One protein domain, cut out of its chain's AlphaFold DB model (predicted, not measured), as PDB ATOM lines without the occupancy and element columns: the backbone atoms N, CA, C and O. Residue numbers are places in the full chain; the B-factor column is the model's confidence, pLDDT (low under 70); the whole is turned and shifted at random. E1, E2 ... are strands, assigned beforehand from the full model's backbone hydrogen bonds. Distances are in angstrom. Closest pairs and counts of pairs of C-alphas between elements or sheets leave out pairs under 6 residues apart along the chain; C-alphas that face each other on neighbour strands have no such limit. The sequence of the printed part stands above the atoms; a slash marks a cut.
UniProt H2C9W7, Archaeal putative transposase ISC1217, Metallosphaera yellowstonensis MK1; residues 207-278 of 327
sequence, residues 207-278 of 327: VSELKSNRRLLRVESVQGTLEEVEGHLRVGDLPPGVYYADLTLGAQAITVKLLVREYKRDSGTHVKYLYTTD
ATOM      1  N   VAL A 207      98.518 176.482 124.928       95.44
ATOM      2  CA  VAL A 207      99.073 175.403 124.105       95.44
ATOM      3  C   VAL A 207      98.956 175.798 122.636       95.44
ATOM      4  O   VAL A 207      97.864 176.078 122.145       95.44
ATOM      5  N   SER A 208     100.064 175.847 121.901       94.88
ATOM      6  CA  SER A 208     100.046 176.319 120.511       94.88
ATOM      7  C   SER A 208     101.241 175.794 119.700       94.88
ATOM      8  O   SER A 208     102.050 175.016 120.193       94.88
ATOM      9  N   GLU A 209     101.329 176.175 118.426       94.06
ATOM     10  CA  GLU A 209     102.408 175.803 117.507       94.06
ATOM     11  C   GLU A 209     103.377 176.985 117.321       94.06
ATOM     12  O   GLU A 209     102.966 178.137 117.208       94.06
ATOM     13  N   LEU A 210     104.676 176.719 117.240       93.88
ATOM     14  CA  LEU A 210     105.700 177.679 116.840       93.88
ATOM     15  C   LEU A 210     106.055 177.501 115.367       93.88
ATOM     16  O   LEU A 210     106.155 176.392 114.848       93.88
ATOM     17  N   LYS A 211     106.333 178.618 114.690       91.94
ATOM     18  CA  LYS A 211     106.990 178.570 113.381       91.94
ATOM     19  C   LYS A 211     108.446 178.136 113.547       91.94
ATOM     20  O   LYS A 211     109.141 178.625 114.436       91.94
ATOM     21  N   SER A 212     108.927 177.293 112.636       91.31
ATOM     22  CA  SER A 212     110.301 176.765 112.634       91.31
ATOM     23  C   SER A 212     111.383 177.847 112.611       91.31
ATOM     24  O   SER A 212     112.469 177.651 113.139       91.31
ATOM     25  N   ASN A 213     111.101 179.012 112.025       90.75
ATOM     26  CA  ASN A 213     112.043 180.125 111.948       90.75
ATOM     27  C   ASN A 213     112.126 180.965 113.234       90.75
ATOM     28  O   ASN A 213     112.850 181.962 113.253       90.75
ATOM     29  N   ARG A 214     111.384 180.612 114.292       90.81
ATOM     30  CA  ARG A 214     111.435 181.322 115.572       90.81
ATOM     31  C   ARG A 214     112.817 181.141 116.209       90.81
ATOM     32  O   ARG A 214     113.315 180.023 116.296       90.81
ATOM     33  N   ARG A 215     113.423 182.248 116.645       89.81
ATOM     34  CA  ARG A 215     114.740 182.270 117.296       89.81
ATOM     35  C   ARG A 215     114.621 181.917 118.775       89.81
ATOM     36  O   ARG A 215     113.776 182.491 119.460       89.81
ATOM     37  N   LEU A 216     115.500 181.031 119.229       90.50
ATOM     38  CA  LEU A 216     115.676 180.652 120.626       90.50
ATOM     39  C   LEU A 216     116.708 181.579 121.277       90.50
ATOM     40  O   LEU A 216     117.710 181.938 120.655       90.50
ATOM     41  N   LEU A 217     116.440 181.990 122.513       90.75
ATOM     42  CA  LEU A 217     117.401 182.695 123.358       90.75
ATOM     43  C   LEU A 217     118.281 181.682 124.088       90.75
ATOM     44  O   LEU A 217     119.500 181.754 123.989       90.75
ATOM     45  N   ARG A 218     117.640 180.702 124.722       90.31
ATOM     46  CA  ARG A 218     118.249 179.576 125.431       90.31
ATOM     47  C   ARG A 218     117.382 178.340 125.209       90.31
ATOM     48  O   ARG A 218     116.165 178.460 125.058       90.31
ATOM     49  N   VAL A 219     117.993 177.162 125.176       90.56
ATOM     50  CA  VAL A 219     117.271 175.889 125.117       90.56
ATOM     51  C   VAL A 219     117.975 174.829 125.953       90.56
ATOM     52  O   VAL A 219     119.199 174.741 125.943       90.56
ATOM     53  N   GLU A 220     117.188 174.018 126.650       89.88
ATOM     54  CA  GLU A 220     117.651 172.925 127.499       89.88
ATOM     55  C   GLU A 220     116.807 171.675 127.225       89.88
ATOM     56  O   GLU A 220     115.575 171.738 127.222       89.88
ATOM     57  N   SER A 221     117.450 170.534 126.953       87.88
ATOM     58  CA  SER A 221     116.742 169.262 126.756       87.88
ATOM     59  C   SER A 221     116.270 168.704 128.092       87.88
ATOM     60  O   SER A 221     117.073 168.494 128.998       87.88
ATOM     61  N   VAL A 222     114.986 168.352 128.190       84.38
ATOM     62  CA  VAL A 222     114.430 167.703 129.392       84.38
ATOM     63  C   VAL A 222     115.059 166.322 129.624       84.38
ATOM     64  O   VAL A 222     115.122 165.843 130.751       84.38
ATOM     65  N   GLN A 223     115.547 165.678 128.560       76.19
ATOM     66  CA  GLN A 223     116.144 164.340 128.594       76.19
ATOM     67  C   GLN A 223     117.681 164.369 128.715       76.19
ATOM     68  O   GLN A 223     118.310 163.314 128.671       76.19
ATOM     69  N   GLY A 224     118.299 165.553 128.844       65.44
ATOM     70  CA  GLY A 224     119.746 165.716 129.051       65.44
ATOM     71  C   GLY A 224     120.631 165.425 127.830       65.44
ATOM     72  O   GLY A 224     121.849 165.374 127.949       65.44
ATOM     73  N   THR A 225     120.041 165.220 126.650       61.03
ATOM     74  CA  THR A 225     120.756 164.895 125.398       61.03
ATOM     75  C   THR A 225     121.331 166.105 124.665       61.03
ATOM     76  O   THR A 225     122.176 165.944 123.788       61.03
ATOM     77  N   LEU A 226     120.860 167.306 124.995       64.56
ATOM     78  CA  LEU A 226     121.323 168.570 124.431       64.56
ATOM     79  C   LEU A 226     121.798 169.436 125.600       64.56
ATOM     80  O   LEU A 226     121.001 169.708 126.502       64.56
ATOM     81  N   GLU A 227     123.072 169.828 125.594       64.06
ATOM     82  CA  GLU A 227     123.605 170.819 126.540       64.06
ATOM     83  C   GLU A 227     122.959 172.188 126.284       64.06
ATOM     84  O   GLU A 227     122.442 172.438 125.196       64.06
ATOM     85  N   GLU A 228     122.948 173.064 127.291       70.19
ATOM     86  CA  GLU A 228     122.378 174.409 127.182       70.19
ATOM     87  C   GLU A 228     123.014 175.171 126.004       70.19
ATOM     88  O   GLU A 228     124.219 175.421 125.995       70.19
ATOM     89  N   VAL A 229     122.211 175.532 124.994       68.19
ATOM     90  CA  VAL A 229     122.689 176.288 123.823       68.19
ATOM     91  C   VAL A 229     122.067 177.682 123.806       68.19
ATOM     92  O   VAL A 229     120.841 177.825 123.798       68.19
ATOM     93  N   GLU A 230     122.914 178.713 123.744       69.00
ATOM     94  CA  GLU A 230     122.505 180.120 123.724       69.00
ATOM     95  C   GLU A 230     122.555 180.738 122.306       69.00
ATOM     96  O   GLU A 230     123.452 180.485 121.497       69.00
ATOM     97  N   GLY A 231     121.578 181.596 121.994       61.25
ATOM     98  CA  GLY A 231     121.723 182.731 121.074       61.25
ATOM     99  C   GLY A 231     121.657 182.493 119.557       61.25
ATOM    100  O   GLY A 231     121.413 183.465 118.827       61.25
ATOM    101  N   HIS A 232     121.813 181.265 119.050       68.06
ATOM    102  CA  HIS A 232     121.963 181.029 117.597       68.06
ATOM    103  C   HIS A 232     121.000 180.025 116.952       68.06
ATOM    104  O   HIS A 232     120.897 180.011 115.725       68.06
ATOM    105  N   LEU A 233     120.264 179.238 117.736       83.50
ATOM    106  CA  LEU A 233     119.365 178.216 117.198       83.50
ATOM    107  C   LEU A 233     117.993 178.781 116.823       83.50
ATOM    108  O   LEU A 233     117.443 179.685 117.465       83.50
ATOM    109  N   ARG A 234     117.409 178.198 115.781       90.38
ATOM    110  CA  ARG A 234     115.983 178.304 115.491       90.38
ATOM    111  C   ARG A 234     115.276 177.062 116.001       90.38
ATOM    112  O   ARG A 234     115.857 175.989 116.106       90.38
ATOM    113  N   VAL A 235     113.980 177.200 116.243       89.94
ATOM    114  CA  VAL A 235     113.104 176.083 116.615       89.94
ATOM    115  C   VAL A 235     113.211 174.918 115.618       89.94
ATOM    116  O   VAL A 235     113.208 173.766 116.027       89.94
ATOM    117  N   GLY A 236     113.360 175.214 114.323       89.75
ATOM    118  CA  GLY A 236     113.514 174.209 113.269       89.75
ATOM    119  C   GLY A 236     114.853 173.475 113.229       89.75
ATOM    120  O   GLY A 236     114.956 172.491 112.505       89.75
ATOM    121  N   ASP A 237     115.849 173.934 113.984       90.12
ATOM    122  CA  ASP A 237     117.158 173.284 114.074       90.12
ATOM    123  C   ASP A 237     117.188 172.230 115.198       90.12
ATOM    124  O   ASP A 237     118.153 171.475 115.319       90.12
ATOM    125  N   LEU A 238     116.143 172.180 116.034       89.56
ATOM    126  CA  LEU A 238     116.048 171.235 117.141       89.56
ATOM    127  C   LEU A 238     115.659 169.836 116.639       89.56
ATOM    128  O   LEU A 238     114.708 169.711 115.859       89.56
ATOM    129  N   PRO A 239     116.329 168.773 117.118       89.94
ATOM    130  CA  PRO A 239     115.878 167.415 116.861       89.94
ATOM    131  C   PRO A 239     114.551 167.124 117.590       89.94
ATOM    132  O   PRO A 239     114.136 167.884 118.469       89.94
ATOM    133  N   PRO A 240     113.858 166.025 117.244       91.06
ATOM    134  CA  PRO A 240     112.680 165.589 117.985       91.06
ATOM    135  C   PRO A 240     112.993 165.366 119.468       91.06
ATOM    136  O   PRO A 240     113.984 164.720 119.808       91.06
ATOM    137  N   GLY A 241     112.133 165.875 120.349       90.69
ATOM    138  CA  GLY A 241     112.363 165.842 121.791       90.69
ATOM    139  C   GLY A 241     111.507 166.841 122.565       90.69
ATOM    140  O   GLY A 241     110.659 167.533 121.997       90.69
ATOM    141  N   VAL A 242     111.740 166.905 123.877       91.62
ATOM    142  CA  VAL A 242     111.091 167.856 124.790       91.62
ATOM    143  C   VAL A 242     112.147 168.778 125.384       91.62
ATOM    144  O   VAL A 242     113.177 168.313 125.874       91.62
ATOM    145  N   TYR A 243     111.874 170.078 125.362       92.12
ATOM    146  CA  TYR A 243     112.811 171.127 125.741       92.12
ATOM    147  C   TYR A 243     112.153 172.166 126.645       92.12
ATOM    148  O   TYR A 243     110.955 172.425 126.528       92.12
ATOM    149  N   TYR A 244     112.951 172.820 127.483       93.38
ATOM    150  CA  TYR A 244     112.635 174.148 128.000       93.38
ATOM    151  C   TYR A 244     113.327 175.178 127.115       93.38
ATOM    152  O   TYR A 244     114.523 175.070 126.851       93.38
ATOM    153  N   ALA A 245     112.563 176.133 126.596       92.88
ATOM    154  CA  ALA A 245     113.039 177.087 125.607       92.88
ATOM    155  C   ALA A 245     112.670 178.514 126.007       92.88
ATOM    156  O   ALA A 245     111.491 178.825 126.182       92.88
ATOM    157  N   ASP A 246     113.672 179.386 126.061       93.75
ATOM    158  CA  ASP A 246     113.476 180.820 126.228       93.75
ATOM    159  C   ASP A 246     113.333 181.479 124.860       93.75
ATOM    160  O   ASP A 246     114.142 181.290 123.947       93.75
ATOM    161  N   LEU A 247     112.276 182.264 124.706       92.69
ATOM    162  CA  LEU A 247     111.863 182.864 123.446       92.69
ATOM    163  C   LEU A 247     111.561 184.344 123.635       92.69
ATOM    164  O   LEU A 247     111.134 184.781 124.699       92.69
ATOM    165  N   THR A 248     111.712 185.115 122.562       90.56
ATOM    166  CA  THR A 248     111.253 186.508 122.542       90.56
ATOM    167  C   THR A 248     109.745 186.584 122.303       90.56
ATOM    168  O   THR A 248     109.205 186.031 121.336       90.56
ATOM    169  N   LEU A 249     109.065 187.328 123.166       89.81
ATOM    170  CA  LEU A 249     107.650 187.650 123.087       89.81
ATOM    171  C   LEU A 249     107.495 189.170 123.211       89.81
ATOM    172  O   LEU A 249     107.477 189.727 124.306       89.81
ATOM    173  N   GLY A 250     107.442 189.852 122.066       85.31
ATOM    174  CA  GLY A 250     107.498 191.315 122.044       85.31
ATOM    175  C   GLY A 250     108.844 191.811 122.578       85.31
ATOM    176  O   GLY A 250     109.892 191.430 122.057       85.31
ATOM    177  N   ALA A 251     108.803 192.648 123.613       85.75
ATOM    178  CA  ALA A 251     109.996 193.160 124.293       85.75
ATOM    179  C   ALA A 251     110.488 192.262 125.447       85.75
ATOM    180  O   ALA A 251     111.494 192.581 126.076       85.75
ATOM    181  N   GLN A 252     109.776 191.174 125.754       88.62
ATOM    182  CA  GLN A 252     110.047 190.312 126.904       88.62
ATOM    183  C   GLN A 252     110.578 188.943 126.466       88.62
ATOM    184  O   GLN A 252     110.401 188.526 125.320       88.62
ATOM    185  N   ALA A 253     111.228 188.244 127.394       90.75
ATOM    186  CA  ALA A 253     111.545 186.830 127.250       90.75
ATOM    187  C   ALA A 253     110.481 185.989 127.967       90.75
ATOM    188  O   ALA A 253     109.975 186.391 129.015       90.75
ATOM    189  N   ILE A 254     110.150 184.831 127.402       94.38
ATOM    190  CA  ILE A 254     109.264 183.842 128.014       94.38
ATOM    191  C   ILE A 254     109.892 182.458 127.906       94.38
ATOM    192  O   ILE A 254     110.373 182.082 126.835       94.38
ATOM    193  N   THR A 255     109.841 181.702 128.996       95.06
ATOM    194  CA  THR A 255     110.185 180.282 129.012       95.06
ATOM    195  C   THR A 255     108.947 179.461 128.683       95.06
ATOM    196  O   THR A 255     107.888 179.647 129.284       95.06
ATOM    197  N   VAL A 256     109.074 178.536 127.738       95.19
ATOM    198  CA  VAL A 256     108.018 177.582 127.381       95.19
ATOM    199  C   VAL A 256     108.553 176.161 127.440       95.19
ATOM    200  O   VAL A 256     109.744 175.920 127.235       95.19
ATOM    201  N   LYS A 257     107.657 175.202 127.650       94.44
ATOM    202  CA  LYS A 257     107.948 173.795 127.392       94.44
ATOM    203  C   LYS A 257     107.619 173.497 125.934       94.44
ATOM    204  O   LYS A 257     106.482 173.684 125.505       94.44
ATOM    205  N   LEU A 258     108.617 173.072 125.169       94.19
ATOM    206  CA  LEU A 258     108.564 172.847 123.727       94.19
ATOM    207  C   LEU A 258     108.661 171.349 123.420       94.19
ATOM    208  O   LEU A 258     109.612 170.687 123.817       94.19
ATOM    209  N   LEU A 259     107.695 170.833 122.673       93.50
ATOM    210  CA  LEU A 259     107.658 169.494 122.101       93.50
ATOM    211  C   LEU A 259     107.940 169.582 120.596       93.50
ATOM    212  O   LEU A 259     107.156 170.152 119.833       93.50
ATOM    213  N   VAL A 260     109.041 168.976 120.163       92.56
ATOM    214  CA  VAL A 260     109.398 168.815 118.751       92.56
ATOM    215  C   VAL A 260     109.066 167.387 118.340       92.56
ATOM    216  O   VAL A 260     109.634 166.436 118.877       92.56
ATOM    217  N   ARG A 261     108.129 167.218 117.402       90.19
ATOM    218  CA  ARG A 261     107.662 165.890 116.981       90.19
ATOM    219  C   ARG A 261     107.635 165.744 115.469       90.19
ATOM    220  O   ARG A 261     107.083 166.581 114.758       90.19
ATOM    221  N   GLU A 262     108.194 164.637 114.997       89.88
ATOM    222  CA  GLU A 262     108.136 164.223 113.600       89.88
ATOM    223  C   GLU A 262     106.883 163.403 113.295       89.88
ATOM    224  O   GLU A 262     106.497 162.499 114.037       89.88
ATOM    225  N   TYR A 263     106.287 163.689 112.143       84.44
ATOM    226  CA  TYR A 263     105.147 162.985 111.581       84.44
ATOM    227  C   TYR A 263     105.510 162.504 110.185       84.44
ATOM    228  O   TYR A 263     105.895 163.292 109.320       84.44
ATOM    229  N   LYS A 264     105.344 161.205 109.944       83.12
ATOM    230  CA  LYS A 264     105.475 160.638 108.602       83.12
ATOM    231  C   LYS A 264     104.193 160.906 107.816       83.12
ATOM    232  O   LYS A 264     103.102 160.616 108.301       83.12
ATOM    233  N   ARG A 265     104.328 161.460 106.612       77.19
ATOM    234  CA  ARG A 265     103.258 161.610 105.619       77.19
ATOM    235  C   ARG A 265     103.717 161.029 104.286       77.19
ATOM    236  O   ARG A 265     104.915 160.884 104.051       77.19
ATOM    237  N   ASP A 266     102.771 160.779 103.388       73.25
ATOM    238  CA  ASP A 266     103.054 160.274 102.036       73.25
ATOM    239  C   ASP A 266     103.996 161.201 101.244       73.25
ATOM    240  O   ASP A 266     104.753 160.752 100.391       73.25
ATOM    241  N   SER A 267     103.994 162.502 101.563       71.81
ATOM    242  CA  SER A 267     104.858 163.528 100.964       71.81
ATOM    243  C   SER A 267     106.213 163.718 101.670       71.81
ATOM    244  O   SER A 267     106.923 164.670 101.350       71.81
ATOM    245  N   GLY A 268     106.551 162.884 102.660       77.75
ATOM    246  CA  GLY A 268     107.787 162.962 103.448       77.75
ATOM    247  C   GLY A 268     107.571 163.199 104.948       77.75
ATOM    248  O   GLY A 268     106.459 163.109 105.471       77.75
ATOM    249  N   THR A 269     108.658 163.496 105.661       79.94
ATOM    250  CA  THR A 269     108.632 163.790 107.101       79.94
ATOM    251  C   THR A 269     108.274 165.256 107.343       79.94
ATOM    252  O   THR A 269     108.868 166.156 106.755       79.94
ATOM    253  N   HIS A 270     107.309 165.502 108.227       85.50
ATOM    254  CA  HIS A 270     106.924 166.837 108.671       85.50
ATOM    255  C   HIS A 270     107.178 166.980 110.171       85.50
ATOM    256  O   HIS A 270     106.740 166.141 110.951       85.50
ATOM    257  N   VAL A 271     107.853 168.051 110.580       89.06
ATOM    258  CA  VAL A 271     108.134 168.339 111.993       89.06
ATOM    259  C   VAL A 271     107.140 169.383 112.496       89.06
ATOM    260  O   VAL A 271     106.945 170.407 111.837       89.06
ATOM    261  N   LYS A 272     106.530 169.146 113.659       91.50
ATOM    262  CA  LYS A 272     105.765 170.162 114.394       91.50
ATOM    263  C   LYS A 272     106.496 170.580 115.656       91.50
ATOM    264  O   LYS A 272     107.138 169.763 116.310       91.50
ATOM    265  N   TYR A 273     106.305 171.844 116.006       94.00
ATOM    266  CA  TYR A 273     106.916 172.490 117.157       94.00
ATOM    267  C   TYR A 273     105.791 173.006 118.043       94.00
ATOM    268  O   TYR A 273     105.252 174.082 117.805       94.00
ATOM    269  N   LEU A 274     105.362 172.196 118.999       94.94
ATOM    270  CA  LEU A 274     104.248 172.520 119.882       94.94
ATOM    271  C   LEU A 274     104.799 173.054 121.193       94.94
ATOM    272  O   LEU A 274     105.748 172.493 121.719       94.94
ATOM    273  N   TYR A 275     104.220 174.108 121.741       95.25
ATOM    274  CA  TYR A 275     104.650 174.641 123.025       95.25
ATOM    275  C   TYR A 275     103.486 174.774 123.987       95.25
ATOM    276  O   TYR A 275     102.334 174.925 123.576       95.25
ATOM    277  N   THR A 276     103.826 174.761 125.269       95.75
ATOM    278  CA  THR A 276     102.945 175.160 126.356       95.75
ATOM    279  C   THR A 276     103.643 176.142 127.287       95.75
ATOM    280  O   THR A 276     104.856 176.062 127.499       95.75
ATOM    281  N   THR A 277     102.881 177.089 127.826       95.50
ATOM    282  CA  THR A 277     103.358 178.004 128.875       95.50
ATOM    283  C   THR A 277     103.222 177.416 130.279       95.50
ATOM    284  O   THR A 277     103.838 177.925 131.209       95.50
ATOM    285  N   ASP A 278     102.472 176.322 130.442       93.00
ATOM    286  CA  ASP A 278     102.476 175.528 131.672       93.00
ATOM    287  C   ASP A 278     103.656 174.546 131.638       93.00
ATOM    288  O   ASP A 278     103.632 173.524 130.953       93.00
TER     289      ASP A 278
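Overview. This is residues 207 to 278 of the 327 residues of the protein "Archaeal putative transposase ISC1217" of Metallosphaera yellowstonensis MK1 (UniProt H2C9W7). One strongly twisted antiparallel sheet has its E4-E5 hairpin reaching outward, with residues 264 to 269 sticking out at the tip. The loops at residues 210 to 215 and 233 to 238 lie over one face. The 72 printed residues hold five named strands, E1 to E5 along the chain, in the order E1 E5 E4 E3 E2; the class is all strand. The whole is compact, radius of gyration of the C-alphas 12.1 A, spanning 40 by 27 by 24 A.

Arrangement. E4, residues 252 to 265, bends by 63 degrees at residue 255. E3, residues 241 to 249, forms a hairpin with it: N 245 and O 256, 2.9 A. E5, residues 268 to 276, forms another: N 259 and O 274, 2.7 A. E2, residues 216 to 221, is an edge strand beside E3: N 217 and O 246, 2.8 A. E1, residues 207 to 209, is the other, beside E5: N 275 and O 208, 2.8 A. E2, E3, E4 and E5 form a meander, each strand the antiparallel neighbour of the one before.

Along the chain. E1 begins at C-alpha 207 (99.073, 175.403, 124.105). E4 measures 36.4 A; E5, 26.4 A, ends at C-alpha 276 (102.945, 175.160, 126.356).

Size, cuts and confidence. The printed part has no cut. The E2 to E3 link is long; pLDDT is under 70 at residues 224 to 227 and 229 to 232.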